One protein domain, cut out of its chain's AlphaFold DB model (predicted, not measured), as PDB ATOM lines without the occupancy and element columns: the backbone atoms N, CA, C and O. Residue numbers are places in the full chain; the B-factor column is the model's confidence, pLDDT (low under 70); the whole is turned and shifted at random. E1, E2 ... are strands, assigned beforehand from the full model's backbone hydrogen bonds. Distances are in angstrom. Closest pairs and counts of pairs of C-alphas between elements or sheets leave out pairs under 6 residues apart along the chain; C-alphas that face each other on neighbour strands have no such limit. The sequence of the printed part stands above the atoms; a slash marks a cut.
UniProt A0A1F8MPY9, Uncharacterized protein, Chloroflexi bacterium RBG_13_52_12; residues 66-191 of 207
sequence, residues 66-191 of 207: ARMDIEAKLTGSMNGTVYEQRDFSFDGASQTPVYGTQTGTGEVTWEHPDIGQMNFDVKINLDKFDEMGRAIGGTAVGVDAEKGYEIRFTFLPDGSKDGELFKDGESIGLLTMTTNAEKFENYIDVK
ATOM      1  N   ALA A  66      50.014  24.497  40.554       48.66
ATOM      2  CA  ALA A  66      48.715  24.771  41.133       48.66
ATOM      3  C   ALA A  66      47.697  23.780  40.554       48.66
ATOM      4  O   ALA A  66      47.775  23.388  39.388       48.66
ATOM      5  N   ARG A  67      46.730  23.364  41.374       45.41
ATOM      6  CA  ARG A  67      45.675  22.433  40.966       45.41
ATOM      7  C   ARG A  67      44.319  23.110  41.028       45.41
ATOM      8  O   ARG A  67      43.997  23.801  41.992       45.41
ATOM      9  N   MET A  68      43.525  22.890  39.993       51.00
ATOM     10  CA  MET A  68      42.117  23.248  39.949       51.00
ATOM     11  C   MET A  68      41.288  21.991  40.209       51.00
ATOM     12  O   MET A  68      41.378  21.037  39.441       51.00
ATOM     13  N   ASP A  69      40.488  22.011  41.274       49.31
ATOM     14  CA  ASP A  69      39.512  20.968  41.595       49.31
ATOM     15  C   ASP A  69      38.110  21.458  41.168       49.31
ATOM     16  O   ASP A  69      37.690  22.558  41.533       49.31
ATOM     17  N   ILE A  70      37.390  20.663  40.372       62.69
ATOM     18  CA  ILE A  70      36.041  20.957  39.864       62.69
ATOM     19  C   ILE A  70      35.090  19.861  40.346       62.69
ATOM     20  O   ILE A  70      35.372  18.674  40.198       62.69
ATOM     21  N   GLU A  71      33.937  20.253  40.884       64.06
ATOM     22  CA  GLU A  71      32.848  19.338  41.232       64.06
ATOM     23  C   GLU A  71      31.660  19.585  40.297       64.06
ATOM     24  O   GLU A  71      30.994  20.621  40.373       64.06
ATOM     25  N   ALA A  72      31.386  18.628  39.413       63.41
ATOM     26  CA  ALA A  72      30.244  18.654  38.514       63.41
ATOM     27  C   ALA A  72      29.103  17.813  39.098       63.41
ATOM     28  O   ALA A  72      29.218  16.592  39.229       63.41
ATOM     29  N   LYS A  73      27.984  18.464  39.432       59.97
ATOM     30  CA  LYS A  73      26.764  17.799  39.912       59.97
ATOM     31  C   LYS A  73      25.775  17.630  38.771       59.97
ATOM     32  O   LYS A  73      25.269  18.616  38.238       59.97
ATOM     33  N   LEU A  74      25.477  16.382  38.434       64.44
ATOM     34  CA  LEU A  74      24.421  16.030  37.498       64.44
ATOM     35  C   LEU A  74      23.112  15.884  38.271       64.44
ATOM     36  O   LEU A  74      23.071  15.242  39.323       64.44
ATOM     37  N   THR A  75      22.051  16.496  37.750       58.53
ATOM     38  CA  THR A  75      20.702  16.417  38.318       58.53
ATOM     39  C   THR A  75      19.678  16.209  37.206       58.53
ATOM     40  O   THR A  75      19.849  16.737  36.107       58.53
ATOM     41  N   GLY A  76      18.605  15.463  37.485       64.25
ATOM     42  CA  GLY A  76      17.521  15.203  36.532       64.25
ATOM     43  C   GLY A  76      17.318  13.710  36.278       64.25
ATOM     44  O   GLY A  76      17.203  12.931  37.223       64.25
ATOM     45  N   SER A  77      17.240  13.309  35.002       62.62
ATOM     46  CA  SER A  77      17.149  11.892  34.610       62.62
ATOM     47  C   SER A  77      18.439  11.123  34.898       62.62
ATOM     48  O   SER A  77      18.386   9.927  35.162       62.62
ATOM     49  N   MET A  78      19.580  11.816  34.901       65.81
ATOM     50  CA  MET A  78      20.855  11.325  35.416       65.81
ATOM     51  C   MET A  78      21.223  12.123  36.663       65.81
ATOM     52  O   MET A  78      21.102  13.349  36.673       65.81
ATOM     53  N   ASN A  79      21.674  11.434  37.705       72.06
ATOM     54  CA  ASN A  79      22.088  12.040  38.962       72.06
ATOM     55  C   ASN A  79      23.466  11.521  39.343       72.06
ATOM     56  O   ASN A  79      23.722  10.329  39.236       72.06
ATOM     57  N   GLY A  80      24.353  12.396  39.795       70.12
ATOM     58  CA  GLY A  80      25.700  11.971  40.143       70.12
ATOM     59  C   GLY A  80      26.647  13.124  40.388       70.12
ATOM     60  O   GLY A  80      26.309  14.285  40.142       70.12
ATOM     61  N   THR A  81      27.843  12.785  40.844       71.75
ATOM     62  CA  THR A  81      28.914  13.754  41.054       71.75
ATOM     63  C   THR A  81      30.170  13.261  40.363       71.75
ATOM     64  O   THR A  81      30.617  12.138  40.600       71.75
ATOM     65  N   VAL A  82      30.751  14.121  39.533       73.25
ATOM     66  CA  VAL A  82      32.065  13.908  38.931       73.25
ATOM     67  C   VAL A  82      33.029  14.936  39.496       73.25
ATOM     68  O   VAL A  82      32.747  16.133  39.496       73.25
ATOM     69  N   TYR A  83      34.158  14.452  39.999       71.62
ATOM     70  CA  TYR A  83      35.254  15.273  40.488       71.62
ATOM     71  C   TYR A  83      36.335  15.312  39.422       71.62
ATOM     72  O   TYR A  83      36.837  14.268  39.007       71.62
ATOM     73  N   GLU A  84      36.696  16.505  38.979       72.25
ATOM     74  CA  GLU A  84      37.724  16.724  37.972       72.25
ATOM     75  C   GLU A  84      38.875  17.527  38.571       72.25
ATOM     76  O   GLU A  84      38.690  18.372  39.444       72.25
ATOM     77  N   GLN A  85      40.077  17.244  38.100       64.94
ATOM     78  CA  GLN A  85      41.319  17.844  38.543       64.94
ATOM     79  C   GLN A  85      42.133  18.236  37.326       64.94
ATOM     80  O   GLN A  85      42.253  17.468  36.366       64.94
ATOM     81  N   ARG A  86      42.708  19.430  37.372       73.12
ATOM     82  CA  ARG A  86      43.615  19.909  36.339       73.12
ATOM     83  C   ARG A  86      44.780  20.639  36.966       73.12
ATOM     84  O   ARG A  86      44.584  21.616  37.689       73.12
ATOM     85  N   ASP A  87      45.974  20.193  36.624       64.94
ATOM     86  CA  ASP A  87      47.199  20.864  37.024       64.94
ATOM     87  C   ASP A  87      47.515  22.007  36.056       64.94
ATOM     88  O   ASP A  87      47.232  21.938  34.854       64.94
ATOM     89  N   PHE A  88      48.108  23.072  36.578       59.62
ATOM     90  CA  PHE A  88      48.608  24.186  35.788       59.62
ATOM     91  C   PHE A  88      49.855  24.795  36.422       59.62
ATOM     92  O   PHE A  88      50.062  24.718  37.634       59.62
ATOM     93  N   SER A  89      50.673  25.421  35.585       53.84
ATOM     94  CA  SER A  89      51.882  26.132  35.986       53.84
ATOM     95  C   SER A  89      51.902  27.543  35.411       53.84
ATOM     96  O   SER A  89      51.199  27.864  34.450       53.84
ATOM     97  N   PHE A  90      52.726  28.401  35.999       49.31
ATOM     98  CA  PHE A  90      53.053  29.705  35.437       49.31
ATOM     99  C   PHE A  90      54.542  29.735  35.117       49.31
ATOM    100  O   PHE A  90      55.363  29.552  36.010       49.31
ATOM    101  N   ASP A  91      54.891  30.047  33.870       54.94
ATOM    102  CA  ASP A  91      56.294  30.190  33.447       54.94
ATOM    103  C   ASP A  91      56.908  31.541  33.881       54.94
ATOM    104  O   ASP A  91      58.020  31.895  33.496       54.94
ATOM    105  N   GLY A  92      56.171  32.333  34.666       45.28
ATOM    106  CA  GLY A  92      56.616  33.605  35.227       45.28
ATOM    107  C   GLY A  92      55.458  34.494  35.675       45.28
ATOM    108  O   GLY A  92      54.309  34.327  35.257       45.28
ATOM    109  N   ALA A  93      55.756  35.484  36.518       41.88
ATOM    110  CA  ALA A  93      54.763  36.463  36.950       41.88
ATOM    111  C   ALA A  93      54.166  37.204  35.737       41.88
ATOM    112  O   ALA A  93      54.890  37.671  34.859       41.88
ATOM    113  N   SER A  94      52.837  37.342  35.702       45.22
ATOM    114  CA  SER A  94      52.069  37.937  34.588       45.22
ATOM    115  C   SER A  94      52.054  37.138  33.274       45.22
ATOM    116  O   SER A  94      51.525  37.639  32.281       45.22
ATOM    117  N   GLN A  95      52.598  35.915  33.243       49.75
ATOM    118  CA  GLN A  95      52.436  35.009  32.102       49.75
ATOM    119  C   GLN A  95      51.074  34.310  32.138       49.75
ATOM    120  O   GLN A  95      50.456  34.151  33.194       49.75
ATOM    121  N   THR A  96      50.598  33.897  30.962       55.59
ATOM    122  CA  THR A  96      49.371  33.095  30.858       55.59
ATOM    123  C   THR A  96      49.636  31.709  31.461       55.59
ATOM    124  O   THR A  96      50.688  31.141  31.165       55.59
ATOM    125  N   PRO A  97      48.728  31.162  32.291       59.97
ATOM    126  CA  PRO A  97      48.900  29.825  32.840       59.97
ATOM    127  C   PRO A  97      49.051  28.776  31.732       59.97
ATOM    128  O   PRO A  97      48.292  28.765  30.760       59.97
ATOM    129  N   VAL A  98      50.010  27.871  31.907       66.62
ATOM    130  CA  VAL A  98      50.168  26.678  31.083       66.62
ATOM    131  C   VAL A  98      49.388  25.561  31.751       66.62
ATOM    132  O   VAL A  98      49.698  25.131  32.860       66.62
ATOM    133  N   TYR A  99      48.342  25.101  31.081       69.56
ATOM    134  CA  TYR A  99      47.470  24.083  31.632       69.56
ATOM    135  C   TYR A  99      47.856  22.682  31.162       69.56
ATOM    136  O   TYR A  99      48.001  22.439  29.962       69.56
ATOM    137  N   GLY A 100      47.925  21.745  32.104       71.00
ATOM    138  CA  GLY A 100      48.081  20.326  31.829       71.00
ATOM    139  C   GLY A 100      46.773  19.643  31.423       71.00
ATOM    140  O   GLY A 100      45.731  20.279  31.210       71.00
ATOM    141  N   THR A 101      46.849  18.318  31.333       85.00
ATOM    142  CA  THR A 101      45.703  17.425  31.138       85.00
ATOM    143  C   THR A 101      44.720  17.551  32.302       85.00
ATOM    144  O   THR A 101      45.127  17.646  33.460       85.00
ATOM    145  N   GLN A 102      43.424  17.523  32.001       80.12
ATOM    146  CA  GLN A 102      42.366  17.457  33.006       80.12
ATOM    147  C   GLN A 102      41.877  16.020  33.133       80.12
ATOM    148  O   GLN A 102      41.476  15.401  32.148       80.12
ATOM    149  N   THR A 103      41.894  15.490  34.346       85.62
ATOM    150  CA  THR A 103      41.410  14.141  34.646       85.62
ATOM    151  C   THR A 103      40.232  14.207  35.590       85.62
ATOM    152  O   THR A 103      40.168  15.114  36.407       85.62
ATOM    153  N   GLY A 104      39.323  13.243  35.543       81.50
ATOM    154  CA  GLY A 104      38.217  13.211  36.493       81.50
ATOM    155  C   GLY A 104      37.704  11.816  36.775       81.50
ATOM    156  O   GLY A 104      37.898  10.901  35.976       81.50
ATOM    157  N   THR A 105      37.054  11.667  37.921       85.19
ATOM    158  CA  THR A 105      36.402  10.431  38.355       85.19
ATOM    159  C   THR A 105      35.088  10.741  39.052       85.19
ATOM    160  O   THR A 105      35.001  11.715  39.799       85.19
ATOM    161  N   GLY A 106      34.076   9.905  38.862       83.25
ATOM    162  CA  GLY A 106      32.795  10.089  39.530       83.25
ATOM    163  C   GLY A 106      31.857   8.915  39.379       83.25
ATOM    164  O   GLY A 106      32.170   7.948  38.694       83.25
ATOM    165  N   GLU A 107      30.689   9.053  39.986       85.00
ATOM    166  CA  GLU A 107      29.593   8.098  39.868       85.00
ATOM    167  C   GLU A 107      28.373   8.820  39.306       85.00
ATOM    168  O   GLU A 107      28.004   9.906  39.770       85.00
ATOM    169  N   VAL A 108      27.753   8.222  38.291       82.00
ATOM    170  CA  VAL A 108      26.528   8.723  37.669       82.00
ATOM    171  C   VAL A 108      25.499   7.611  37.625       82.00
ATOM    172  O   VAL A 108      25.690   6.581  36.989       82.00
ATOM    173  N   THR A 109      24.367   7.848  38.267       80.44
ATOM    174  CA  THR A 109      23.199   6.984  38.224       80.44
ATOM    175  C   THR A 109      22.218   7.472  37.166       80.44
ATOM    176  O   THR A 109      21.896   8.660  37.098       80.44
ATOM    177  N   TRP A 110      21.685   6.549  36.374       80.88
ATOM    178  CA  TRP A 110      20.638   6.812  35.394       80.88
ATOM    179  C   TRP A 110      19.462   5.857  35.587       80.88
ATOM    180  O   TRP A 110      19.631   4.643  35.509       80.88
ATOM    181  N   GLU A 111      18.258   6.391  35.792       77.12
ATOM    182  CA  GLU A 111      17.034   5.584  35.794       77.12
ATOM    183  C   GLU A 111      16.477   5.470  34.367       77.12
ATOM    184  O   GLU A 111      15.885   6.420  33.844       77.12
ATOM    185  N   HIS A 112      16.672   4.316  33.723       75.19
ATOM    186  CA  HIS A 112      16.096   4.041  32.405       75.19
ATOM    187  C   HIS A 112      14.771   3.279  32.543       75.19
ATOM    188  O   HIS A 112      14.744   2.259  33.233       75.19
ATOM    189  N   PRO A 113      13.694   3.689  31.844       68.56
ATOM    190  CA  PRO A 113      12.364   3.097  32.010       68.56
ATOM    191  C   PRO A 113      12.323   1.577  31.790       68.56
ATOM    192  O   PRO A 113      11.588   0.893  32.496       68.56
ATOM    193  N   ASP A 114      13.132   1.046  30.866       73.31
ATOM    194  CA  ASP A 114      13.113  -0.386  30.520       73.31
ATOM    195  C   ASP A 114      14.264  -1.213  31.123       73.31
ATOM    196  O   ASP A 114      14.191  -2.437  31.164       73.31
ATOM    197  N   ILE A 115      15.349  -0.571  31.572       72.00
ATOM    198  CA  ILE A 115      16.578  -1.256  32.042       72.00
ATOM    199  C   ILE A 115      16.715  -1.120  33.568       72.00
ATOM    200  O   ILE A 115      17.510  -1.824  34.199       72.00
ATOM    201  N   GLY A 116      15.918  -0.237  34.175       77.62
ATOM    202  CA  GLY A 116      16.026   0.177  35.566       77.62
ATOM    203  C   GLY A 116      17.277   1.013  35.824       77.62
ATOM    204  O   GLY A 116      17.999   1.398  34.901       77.62
ATOM    205  N   GLN A 117      17.560   1.243  37.101       84.38
ATOM    206  CA  GLN A 117      18.718   2.000  37.566       84.38
ATOM    207  C   GLN A 117      20.050   1.438  37.040       84.38
ATOM    208  O   GLN A 117      20.403   0.301  37.345       84.38
ATOM    209  N   MET A 118      20.800   2.221  36.275       83.00
ATOM    210  CA  MET A 118      22.193   1.957  35.900       83.00
ATOM    211  C   MET A 118      23.124   2.833  36.729       83.00
ATOM    212  O   MET A 118      22.794   3.991  36.991       83.00
ATOM    213  N   ASN A 119      24.278   2.300  37.120       88.44
ATOM    214  CA  ASN A 119      25.284   3.023  37.896       88.44
ATOM    215  C   ASN A 119      26.607   3.000  37.136       88.44
ATOM    216  O   ASN A 119      27.204   1.944  36.961       88.44
ATOM    217  N   PHE A 120      27.048   4.166  36.677       87.06
ATOM    218  CA  PHE A 120      28.252   4.319  35.878       87.06
ATOM    219  C   PHE A 120      29.395   4.890  36.710       87.06
ATOM    220  O   PHE A 120      29.301   6.014  37.206       87.06
ATOM    221  N   ASP A 121      30.506   4.162  36.747       91.94
ATOM    222  CA  ASP A 121      31.807   4.686  37.139       91.94
ATOM    223  C   ASP A 121      32.372   5.512  35.981       91.94
ATOM    224  O   ASP A 121      32.721   4.983  34.921       91.94
ATOM    225  N   VAL A 122      32.451   6.824  36.171       89.19
ATOM    226  CA  VAL A 122      32.899   7.780  35.161       89.19
ATOM    227  C   VAL A 122      34.382   8.079  35.334       89.19
ATOM    228  O   VAL A 122      34.853   8.341  36.438       89.19
ATOM    229  N   LYS A 123      35.117   8.096  34.221       91.44
ATOM    230  CA  LYS A 123      36.508   8.538  34.107       91.44
ATOM    231  C   LYS A 123      36.655   9.534  32.967       91.44
ATOM    232  O   LYS A 123      36.233   9.267  31.847       91.44
ATOM    233  N   ILE A 124      37.294  10.660  33.241       87.31
ATOM    234  CA  ILE A 124      37.530  11.746  32.288       87.31
ATOM    235  C   ILE A 124      39.036  11.909  32.082       87.31
ATOM    236  O   ILE A 124      39.811  11.822  33.035       87.31
ATOM    237  N   ASN A 125      39.445  12.141  30.837       91.81
ATOM    238  CA  ASN A 125      40.810  12.478  30.451       91.81
ATOM    239  C   ASN A 125      40.780  13.436  29.252       91.81
ATOM    240  O   ASN A 125      40.547  12.996  28.129       91.81
ATOM    241  N   LEU A 126      40.991  14.730  29.484       86.06
ATOM    242  CA  LEU A 126      40.922  15.797  28.485       86.06
ATOM    243  C   LEU A 126      42.311  16.397  28.282       86.06
ATOM    244  O   LEU A 126      42.905  16.937  29.216       86.06
ATOM    245  N   ASP A 127      42.828  16.306  27.060       86.06
ATOM    246  CA  ASP A 127      44.225  16.615  26.738       86.06
ATOM    247  C   ASP A 127      44.403  17.869  25.867       86.06
ATOM    248  O   ASP A 127      45.524  18.359  25.718       86.06
ATOM    249  N   LYS A 128      43.320  18.419  25.299       80.31
ATOM    250  CA  LYS A 128      43.362  19.619  24.449       80.31
ATOM    251  C   LYS A 128      42.208  20.561  24.732       80.31
ATOM    252  O   LYS A 128      41.071  20.136  24.924       80.31
ATOM    253  N   PHE A 129      42.513  21.855  24.682       76.50
ATOM    254  CA  PHE A 129      41.582  22.932  24.992       76.50
ATOM    255  C   PHE A 129      41.736  24.083  23.998       76.50
ATOM    256  O   PHE A 129      42.833  24.310  23.488       76.50
ATOM    257  N   ASP A 130      40.641  24.783  23.710       66.44
ATOM    258  CA  ASP A 130      40.664  25.997  22.892       66.44
ATOM    259  C   ASP A 130      41.019  27.250  23.717       66.44
ATOM    260  O   ASP A 130      41.193  27.189  24.934       66.44
ATOM    261  N   GLU A 131      41.110  28.406  23.052       65.00
ATOM    262  CA  GLU A 131      41.434  29.698  23.684       65.00
ATOM    263  C   GLU A 131      40.418  30.134  24.757       65.00
ATOM    264  O   GLU A 131      40.726  30.979  25.593       65.00
ATOM    265  N   MET A 132      39.211  29.555  24.757       59.66
ATOM    266  CA  MET A 132      38.164  29.810  25.749       59.66
ATOM    267  C   MET A 132      38.169  28.780  26.890       59.66
ATOM    268  O   MET A 132      37.298  28.826  27.758       59.66
ATOM    269  N   GLY A 133      39.118  27.837  26.894       63.50
ATOM    270  CA  GLY A 133      39.213  26.775  27.893       63.50
ATOM    271  C   GLY A 133      38.216  25.632  27.690       63.50
ATOM    272  O   GLY A 133      38.023  24.832  28.604       63.50
ATOM    273  N   ARG A 134      37.583  25.516  26.515       68.19
ATOM    274  CA  ARG A 134      36.686  24.395  26.192       68.19
ATOM    275  C   ARG A 134      37.507  23.189  25.763       68.19
ATOM    276  O   ARG A 134      38.416  23.323  24.950       68.19
ATOM    277  N   ALA A 135      37.166  22.010  26.276       74.94
ATOM    278  CA  ALA A 135      37.817  20.771  25.871       74.94
ATOM    279  C   ALA A 135      37.493  20.435  24.406       74.94
ATOM    280  O   ALA A 135      36.326  20.308  24.034       74.94
ATOM    281  N   ILE A 136      38.544  20.282  23.602       79.25
ATOM    282  CA  ILE A 136      38.510  19.977  22.162       79.25
ATOM    283  C   ILE A 136      39.365  18.738  21.823       79.25
ATOM    284  O   ILE A 136      39.812  18.545  20.690       79.25
ATOM    285  N   GLY A 137      39.650  17.925  22.838       81.94
ATOM    286  CA  GLY A 137      40.382  16.668  22.745       81.94
ATOM    287  C   GLY A 137      40.288  15.877  24.045       81.94
ATOM    288  O   GLY A 137      40.041  16.442  25.115       81.94
ATOM    289  N   GLY A 138      40.455  14.562  23.925       89.69
ATOM    290  CA  GLY A 138      40.367  13.609  25.023       89.69
ATOM    291  C   GLY A 138      39.055  12.825  25.046       89.69
ATOM    292  O   GLY A 138      38.308  12.787  24.064       89.69
ATOM    293  N   THR A 139      38.796  12.156  26.165       91.56
ATOM    294  CA  THR A 139      37.721  11.173  26.317       91.56
ATOM    295  C   THR A 139      37.042  11.243  27.680       91.56
ATOM    296  O   THR A 139      37.695  11.506  28.690       91.56
ATOM    297  N   ALA A 140      35.760  10.890  27.725       87.94
ATOM    298  CA  ALA A 140      35.049  10.546  28.954       87.94
ATOM    299  C   ALA A 140      34.435   9.150  28.809       87.94
ATOM    300  O   ALA A 140      33.805   8.860  27.796       87.94
ATOM    301  N   VAL A 141      34.624   8.283  29.798       92.44
ATOM    302  CA  VAL A 141      34.150   6.897  29.777       92.44
ATOM    303  C   VAL A 141      33.329   6.628  31.026       92.44
ATOM    304  O   VAL A 141      33.815   6.881  32.120       92.44
ATOM    305  N   GLY A 142      32.108   6.127  30.873       90.75
ATOM    306  CA  GLY A 142      31.261   5.653  31.966       90.75
ATOM    307  C   GLY A 142      31.060   4.147  31.861       90.75
ATOM    308  O   GLY A 142      30.692   3.672  30.790       90.75
ATOM    309  N   VAL A 143      31.279   3.399  32.940       92.56
ATOM    310  CA  VAL A 143      31.122   1.934  32.955       92.56
ATOM    311  C   VAL A 143      30.141   1.511  34.038       92.56
ATOM    312  O   VAL A 143      30.379   1.773  35.210       92.56
ATOM    313  N   ASP A 144      29.076   0.815  33.653       91.12
ATOM    314  CA  ASP A 144      28.238   0.033  34.561       91.12
ATOM    315  C   ASP A 144      28.689  -1.427  34.468       91.12
ATOM    316  O   ASP A 144      28.307  -2.167  33.556       91.12
ATOM    317  N   ALA A 145      29.564  -1.832  35.389       87.25
ATOM    318  CA  ALA A 145      30.148  -3.169  35.388       87.25
ATOM    319  C   ALA A 145      29.131  -4.266  35.745       87.25
ATOM    320  O   ALA A 145      29.293  -5.406  35.312       87.25
ATOM    321  N   GLU A 146      28.090  -3.938  36.515       87.19
ATOM    322  CA  GLU A 146      27.060  -4.893  36.929       87.19
ATOM    323  C   GLU A 146      26.174  -5.276  35.744       87.19
ATOM    324  O   GLU A 146      25.877  -6.452  35.526       87.19
ATOM    325  N   LYS A 147      25.794  -4.283  34.940       83.69
ATOM    326  CA  LYS A 147      24.951  -4.477  33.757       83.69
ATOM    327  C   LYS A 147      25.750  -4.609  32.463       83.69
ATOM    328  O   LYS A 147      25.160  -4.855  31.412       83.69
ATOM    329  N   GLY A 148      27.075  -4.499  32.522       87.69
ATOM    330  CA  GLY A 148      27.989  -4.661  31.391       87.69
ATOM    331  C   GLY A 148      27.865  -3.564  30.331       87.69
ATOM    332  O   GLY A 148      28.141  -3.823  29.160       87.69
ATOM    333  N   TYR A 149      27.408  -2.368  30.707       87.81
ATOM    334  CA  TYR A 149      27.317  -1.231  29.792       87.81
ATOM    335  C   TYR A 149      28.552  -0.351  29.893       87.81
ATOM    336  O   TYR A 149      29.065  -0.083  30.975       87.81
ATOM    337  N   GLU A 150      28.992   0.163  28.754       91.19
ATOM    338  CA  GLU A 150      30.054   1.153  28.693       91.19
ATOM    339  C   GLU A 150      29.676   2.252  27.704       91.19
ATOM    340  O   GLU A 150      29.253   1.985  26.583       91.19
ATOM    341  N   ILE A 151      29.840   3.502  28.116       88.00
ATOM    342  CA  ILE A 151      29.652   4.679  27.276       88.00
ATOM    343  C   ILE A 151      31.004   5.356  27.112       88.00
ATOM    344  O   ILE A 151      31.659   5.661  28.105       88.00
ATOM    345  N   ARG A 152      31.409   5.638  25.873       91.56
ATOM    346  CA  ARG A 152      32.640   6.377  25.563       91.56
ATOM    347  C   ARG A 152      32.312   7.624  24.772       91.56
ATOM    348  O   ARG A 152      31.797   7.511  23.671       91.56
ATOM    349  N   PHE A 153      32.664   8.791  25.289       87.44
ATOM    350  CA  PHE A 153      32.637  10.054  24.563       87.44
ATOM    351  C   PHE A 153      34.042  10.456  24.132       87.44
ATOM    352  O   PHE A 153      34.968  10.434  24.942       87.44
ATOM    353  N   THR A 154      34.176  10.890  22.881       89.25
ATOM    354  CA  THR A 154      35.387  11.499  22.322       89.25
ATOM    355  C   THR A 154      35.128  12.975  22.058       89.25
ATOM    356  O   THR A 154      34.141  13.333  21.417       89.25
ATOM    357  N   PHE A 155      36.017  13.836  22.548       85.88
ATOM    358  CA  PHE A 155      35.930  15.285  22.391       85.88
ATOM    359  C   PHE A 155      36.650  15.693  21.106       85.88
ATOM    360  O   PHE A 155      37.816  15.345  20.908       85.88
ATOM    361  N   LEU A 156      35.952  16.404  20.224       80.88
ATOM    362  CA  LEU A 156      36.434  16.730  18.885       80.88
ATOM    363  C   LEU A 156      36.972  18.170  18.794       80.88
ATOM    364  O   LEU A 156      36.562  19.034  19.574       80.88
ATOM    365  N   PRO A 157      37.863  18.460  17.819       80.19
ATOM    366  CA  PRO A 157      38.473  19.782  17.651       80.19
ATOM    367  C   PRO A 157      37.488  20.939  17.442       80.19
ATOM    368  O   PRO A 157      37.825  22.090  17.705       80.19
ATOM    369  N   ASP A 158      36.288  20.647  16.945       74.12
ATOM    370  CA  ASP A 158      35.216  21.622  16.728       74.12
ATOM    371  C   ASP A 158      34.357  21.871  17.987       74.12
ATOM    372  O   ASP A 158      33.395  22.638  17.942       74.12
ATOM    373  N   GLY A 159      34.704  21.243  19.119       67.62
ATOM    374  CA  GLY A 159      33.992  21.323  20.398       67.62
ATOM    375  C   GLY A 159      32.804  20.362  20.528       67.62
ATOM    376  O   GLY A 159      32.206  20.269  21.611       67.62
ATOM    377  N   SER A 160      32.465  19.634  19.459       73.94
ATOM    378  CA  SER A 160      31.456  18.578  19.496       73.94
ATOM    379  C   SER A 160      31.991  17.313  20.177       73.94
ATOM    380  O   SER A 160      33.187  17.182  20.454       73.94
ATOM    381  N   LYS A 161      31.081  16.404  20.542       81.50
ATOM    382  CA  LYS A 161      31.411  15.172  21.262       81.50
ATOM    383  C   LYS A 161      30.599  14.019  20.697       81.50
ATOM    384  O   LYS A 161      29.371  14.001  20.827       81.50
ATOM    385  N   ASP A 162      31.291  13.058  20.104       84.50
ATOM    386  CA  ASP A 162      30.682  11.814  19.647       84.50
ATOM    387  C   ASP A 162      30.762  10.777  20.758       84.50
ATOM    388  O   ASP A 162      31.794  10.633  21.413       84.50
ATOM    389  N   GLY A 163      29.654  10.080  20.982       84.50
ATOM    390  CA  GLY A 163      29.575   9.001  21.946       84.50
ATOM    391  C   GLY A 163      29.308   7.657  21.287       84.50
ATOM    392  O   GLY A 163      28.620   7.565  20.274       84.50
ATOM    393  N   GLU A 164      29.816   6.605  21.903       87.56
ATOM    394  CA  GLU A 164      29.566   5.217  21.541       87.56
ATOM    395  C   GLU A 164      29.051   4.476  22.773       87.56
ATOM    396  O   GLU A 164      29.575   4.652  23.876       87.56
ATOM    397  N   LEU A 165      28.016   3.660  22.584       84.31
ATOM    398  CA  LEU A 165      27.452   2.795  23.612       84.31
ATOM    399  C   LEU A 165      27.844   1.352  23.313       84.31
ATOM    400  O   LEU A 165      27.589   0.845  22.219       84.31
ATOM    401  N   PHE A 166      28.401   0.684  24.311       88.12
ATOM    402  CA  PHE A 166      28.806  -0.708  24.265       88.12
ATOM    403  C   PHE A 166      28.021  -1.531  25.286       88.12
ATOM    404  O   PHE A 166      27.714  -1.056  26.381       88.12
ATOM    405  N   LYS A 167      27.747  -2.787  24.934       87.94
ATOM    406  CA  LYS A 167      27.267  -3.829  25.845       87.94
ATOM    407  C   LYS A 167      28.216  -5.011  25.757       87.94
ATOM    408  O   LYS A 167      28.440  -5.530  24.668       87.94
ATOM    409  N   ASP A 168      28.799  -5.399  26.885       87.69
ATOM    410  CA  ASP A 168      29.745  -6.518  26.992       87.69
ATOM    411  C   ASP A 168      30.894  -6.446  25.961       87.69
ATOM    412  O   ASP A 168      31.382  -7.455  25.458       87.69
ATOM    413  N   GLY A 169      31.329  -5.222  25.635       82.88
ATOM    414  CA  GLY A 169      32.394  -4.942  24.666       82.88
ATOM    415  C   GLY A 169      31.948  -4.819  23.202       82.88
ATOM    416  O   GLY A 169      32.764  -4.431  22.367       82.88
ATOM    417  N   GLU A 170      30.681  -5.080  22.872       85.44
ATOM    418  CA  GLU A 170      30.132  -4.885  21.525       85.44
ATOM    419  C   GLU A 170      29.475  -3.509  21.385       85.44
ATOM    420  O   GLU A 170      28.674  -3.114  22.229       85.44
ATOM    421  N   SER A 171      29.786  -2.773  20.311       86.44
ATOM    422  CA  SER A 171      29.141  -1.484  20.019       86.44
ATOM    423  C   SER A 171      27.685  -1.707  19.605       86.44
ATOM    424  O   SER A 171      27.406  -2.433  18.649       86.44
ATOM    425  N   ILE A 172      26.758  -1.088  20.333       83.56
ATOM    426  CA  ILE A 172      25.305  -1.228  20.150       83.56
ATOM    427  C   ILE A 172      24.613   0.102  19.827       83.56
ATOM    428  O   ILE A 172      23.410   0.134  19.555       83.56
ATOM    429  N   GLY A 173      25.353   1.213  19.844       79.06
ATOM    430  CA  GLY A 173      24.756   2.529  19.695       79.06
ATOM    431  C   GLY A 173      25.733   3.671  19.522       79.06
ATOM    432  O   GLY A 173      26.893   3.587  19.918       79.06
ATOM    433  N   LEU A 174      25.210   4.768  18.979       79.12
ATOM    434  CA  LEU A 174      25.905   6.043  18.891       79.12
ATOM    435  C   LEU A 174      25.133   7.094  19.688       79.12
ATOM    436  O   LEU A 174      23.911   7.213  19.599       79.12
ATOM    437  N   LEU A 175      25.873   7.882  20.447       75.81
ATOM    438  CA  LEU A 175      25.377   8.991  21.241       75.81
ATOM    439  C   LEU A 175      25.975  10.287  20.699       75.81
ATOM    440  O   LEU A 175      26.987  10.309  19.998       75.81
ATOM    441  N   THR A 176      25.352  11.408  21.010       66.88
ATOM    442  CA  THR A 176      25.930  12.729  20.777       66.88
ATOM    443  C   THR A 176      25.696  13.560  22.010       66.88
ATOM    444  O   THR A 176      24.579  13.618  22.514       66.88
ATOM    445  N   MET A 177      26.760  14.180  22.507       66.88
ATOM    446  CA  MET A 177      26.645  15.102  23.624       66.88
ATOM    447  C   MET A 177      26.776  16.530  23.114       66.88
ATOM    448  O   MET A 177      27.816  16.933  22.592       66.88
ATOM    449  N   THR A 178      25.713  17.303  23.305       61.50
ATOM    450  CA  THR A 178      25.670  18.720  22.968       61.50
ATOM    451  C   THR A 178      25.815  19.535  24.245       61.50
ATOM    452  O   THR A 178      25.106  19.311  25.225       61.50
ATOM    453  N   THR A 179      26.730  20.501  24.244       57.62
ATOM    454  CA  THR A 179      26.930  21.407  25.381       57.62
ATOM    455  C   THR A 179      26.261  22.744  25.084       57.62
ATOM    456  O   THR A 179      26.609  23.411  24.110       57.62
ATOM    457  N   ASN A 180      25.331  23.170  25.938       50.53
ATOM    458  CA  ASN A 180      24.836  24.540  25.933       50.53
ATOM    459  C   ASN A 180      25.817  25.422  26.718       50.53
ATOM    460  O   ASN A 180      25.798  25.448  27.948       50.53
ATOM    461  N   ALA A 181      26.678  26.139  25.995       47.91
ATOM    462  CA  ALA A 181      27.739  26.955  26.582       47.91
ATOM    463  C   ALA A 181      27.228  28.151  27.410       47.91
ATOM    464  O   ALA A 181      27.925  28.587  28.318       47.91
ATOM    465  N   GLU A 182      26.026  28.672  27.136       41.06
ATOM    466  CA  GLU A 182      25.463  29.805  27.894       41.06
ATOM    467  C   GLU A 182      24.951  29.381  29.274       41.06
ATOM    468  O   GLU A 182      24.956  30.176  30.213       41.06
ATOM    469  N   LYS A 183      24.501  28.127  29.394       39.88
ATOM    470  CA  LYS A 183      23.923  27.574  30.627       39.88
ATOM    471  C   LYS A 183      24.826  26.579  31.347       39.88
ATOM    472  O   LYS A 183      24.487  26.167  32.449       39.88
ATOM    473  N   PHE A 184      25.953  26.201  30.741       46.53
ATOM    474  CA  PHE A 184      26.836  25.136  31.225       46.53
ATOM    475  C   PHE A 184      26.104  23.797  31.446       46.53
ATOM    476  O   PHE A 184      26.391  23.055  32.380       46.53
ATOM    477  N   GLU A 185      25.158  23.474  30.561       47.38
ATOM    478  CA  GLU A 185      24.377  22.232  30.602       47.38
ATOM    479  C   GLU A 185      24.830  21.285  29.482       47.38
ATOM    480  O   GLU A 185      25.037  21.714  28.342       47.38
ATOM    481  N   ASN A 186      24.959  19.992  29.788       54.06
ATOM    482  CA  ASN A 186      25.240  18.955  28.798       54.06
ATOM    483  C   ASN A 186      23.983  18.120  28.546       54.06
ATOM    484  O   ASN A 186      23.358  17.631  29.485       54.06
ATOM    485  N   TYR A 187      23.649  17.943  27.272       52.41
ATOM    486  CA  TYR A 187      22.526  17.139  26.804       52.41
ATOM    487  C   TYR A 187      23.074  15.960  26.006       52.41
ATOM    488  O   TYR A 187      23.879  16.162  25.098       52.41
ATOM    489  N   ILE A 188      22.662  14.742  26.353       59.41
ATOM    490  CA  ILE A 188      23.051  13.525  25.638       59.41
ATOM    491  C   ILE A 188      21.843  13.043  24.843       59.41
ATOM    492  O   ILE A 188      20.832  12.662  25.429       59.41
ATOM    493  N   ASP A 189      21.980  13.033  23.522       61.50
ATOM    494  CA  ASP A 189      20.995  12.494  22.595       61.50
ATOM    495  C   ASP A 189      21.471  11.146  22.044       61.50
ATOM    496  O   ASP A 189      22.629  10.972  21.653       61.50
ATOM    497  N   VAL A 190      20.558  10.181  21.987       57.44
ATOM    498  CA  VAL A 190      20.784   8.889  21.334       57.44
ATOM    499  C   VAL A 190      20.525   9.066  19.836       57.44
ATOM    500  O   VAL A 190      19.418   9.439  19.447       57.44
ATOM    501  N   LYS A 191      21.523   8.808  18.977       53.50
ATOM    502  CA  LYS A 191      21.345   8.929  17.519       53.50
ATOM    503  C   LYS A 191      20.356   7.872  17.011       53.50
ATOM    504  O   LYS A 191      20.348   6.725  17.473       53.50
TER     505      LYS A 191
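Overview. This is residues 66 to 191 of the 207 residues of an uncharacterized protein of Chloroflexi bacterium RBG_13_52_12 (UniProt A0A1F8MPY9). A single curled sheet of nine strands makes an open trough, like part of a barrel that does not close, for its edge strands E1 and E9 stay apart. The long strands E1 to E4 make one wall and the length, and residues 91 to 96, between E2 and E3, stick out at one end. The printed part has 126 residues with no named helix and nine named strands, E1 to E9, which stand in the sheet in chain order, all antiparallel. The class is all strand, and the whole is compact, with a radius of gyration of the C-alphas of 15.8 A and spans of 56 by 29 by 25 A.

Arrangement. The sheet is twisted, and it is a meander, each strand the antiparallel neighbour of the one before: E1 (residues 66 to 74), E2 (78 to 89), E3 (98 to 112), E4 (116 to 129), E5 (135 to 144), E6 (149 to 155), E7 (161 to 167), E8 (170 to 180) and E9 (185 to 190). Each strand forms a hairpin with the next. From edge to edge the way across the sheet turns by 157 degrees, its curl. E3 and E4 run at 165 degrees, with N 104 and O 124 at 2.9 A. E2 and E3 run at 174 degrees, with N 85 and O 103 at 2.7 A. E1 and E2 run at 167 degrees, with N 70 and O 84 at 2.8 A. On the other side of E4, E5 runs at 158 degrees to it, with N 123 and O 141 at 2.8 A. E5 and E6 have N 142 and O 151 at 2.8 A, E6 and E7 N 152 and O 164 at 2.9 A, E7 and E8 N 163 and O 175 at 2.9 A, and E8 and E9 N 178 and O 187 at 2.8 A; these N and O pairs are within hydrogen-bond range. E3 bends by 51 degrees at residue 109, E4 by 58 at 126, E5 by 63 at 138 and E8 by 50 at 173.

Along the chain. E3, the longest strand, measures 40.9 A from first to last C-alpha, E4 35.8 A, E2 34.4 A, E8 30.2 A, E1 26.1 A and E5 24.4 A. E6 and E7 measure 20.0 A each, and E9 16.6 A. E1 begins at C-alpha 66 (48.715, 24.771, 41.133), E3 ends at C-alpha 112 (16.096, 4.041, 32.405), and E9 ends at C-alpha 190 (20.784, 8.889, 21.334).

Size, cuts and confidence. The two C-alphas farthest apart, those of Ala 93 and Asp 114, are 56.0 A apart. The printed part has no cut. The link from E2 to E3 is short, and the other links are tight. The mean pLDDT of the printed part is 72.8; 50 residues are under 70, among them 66 to 78, 87 to 99 and 176 to 191.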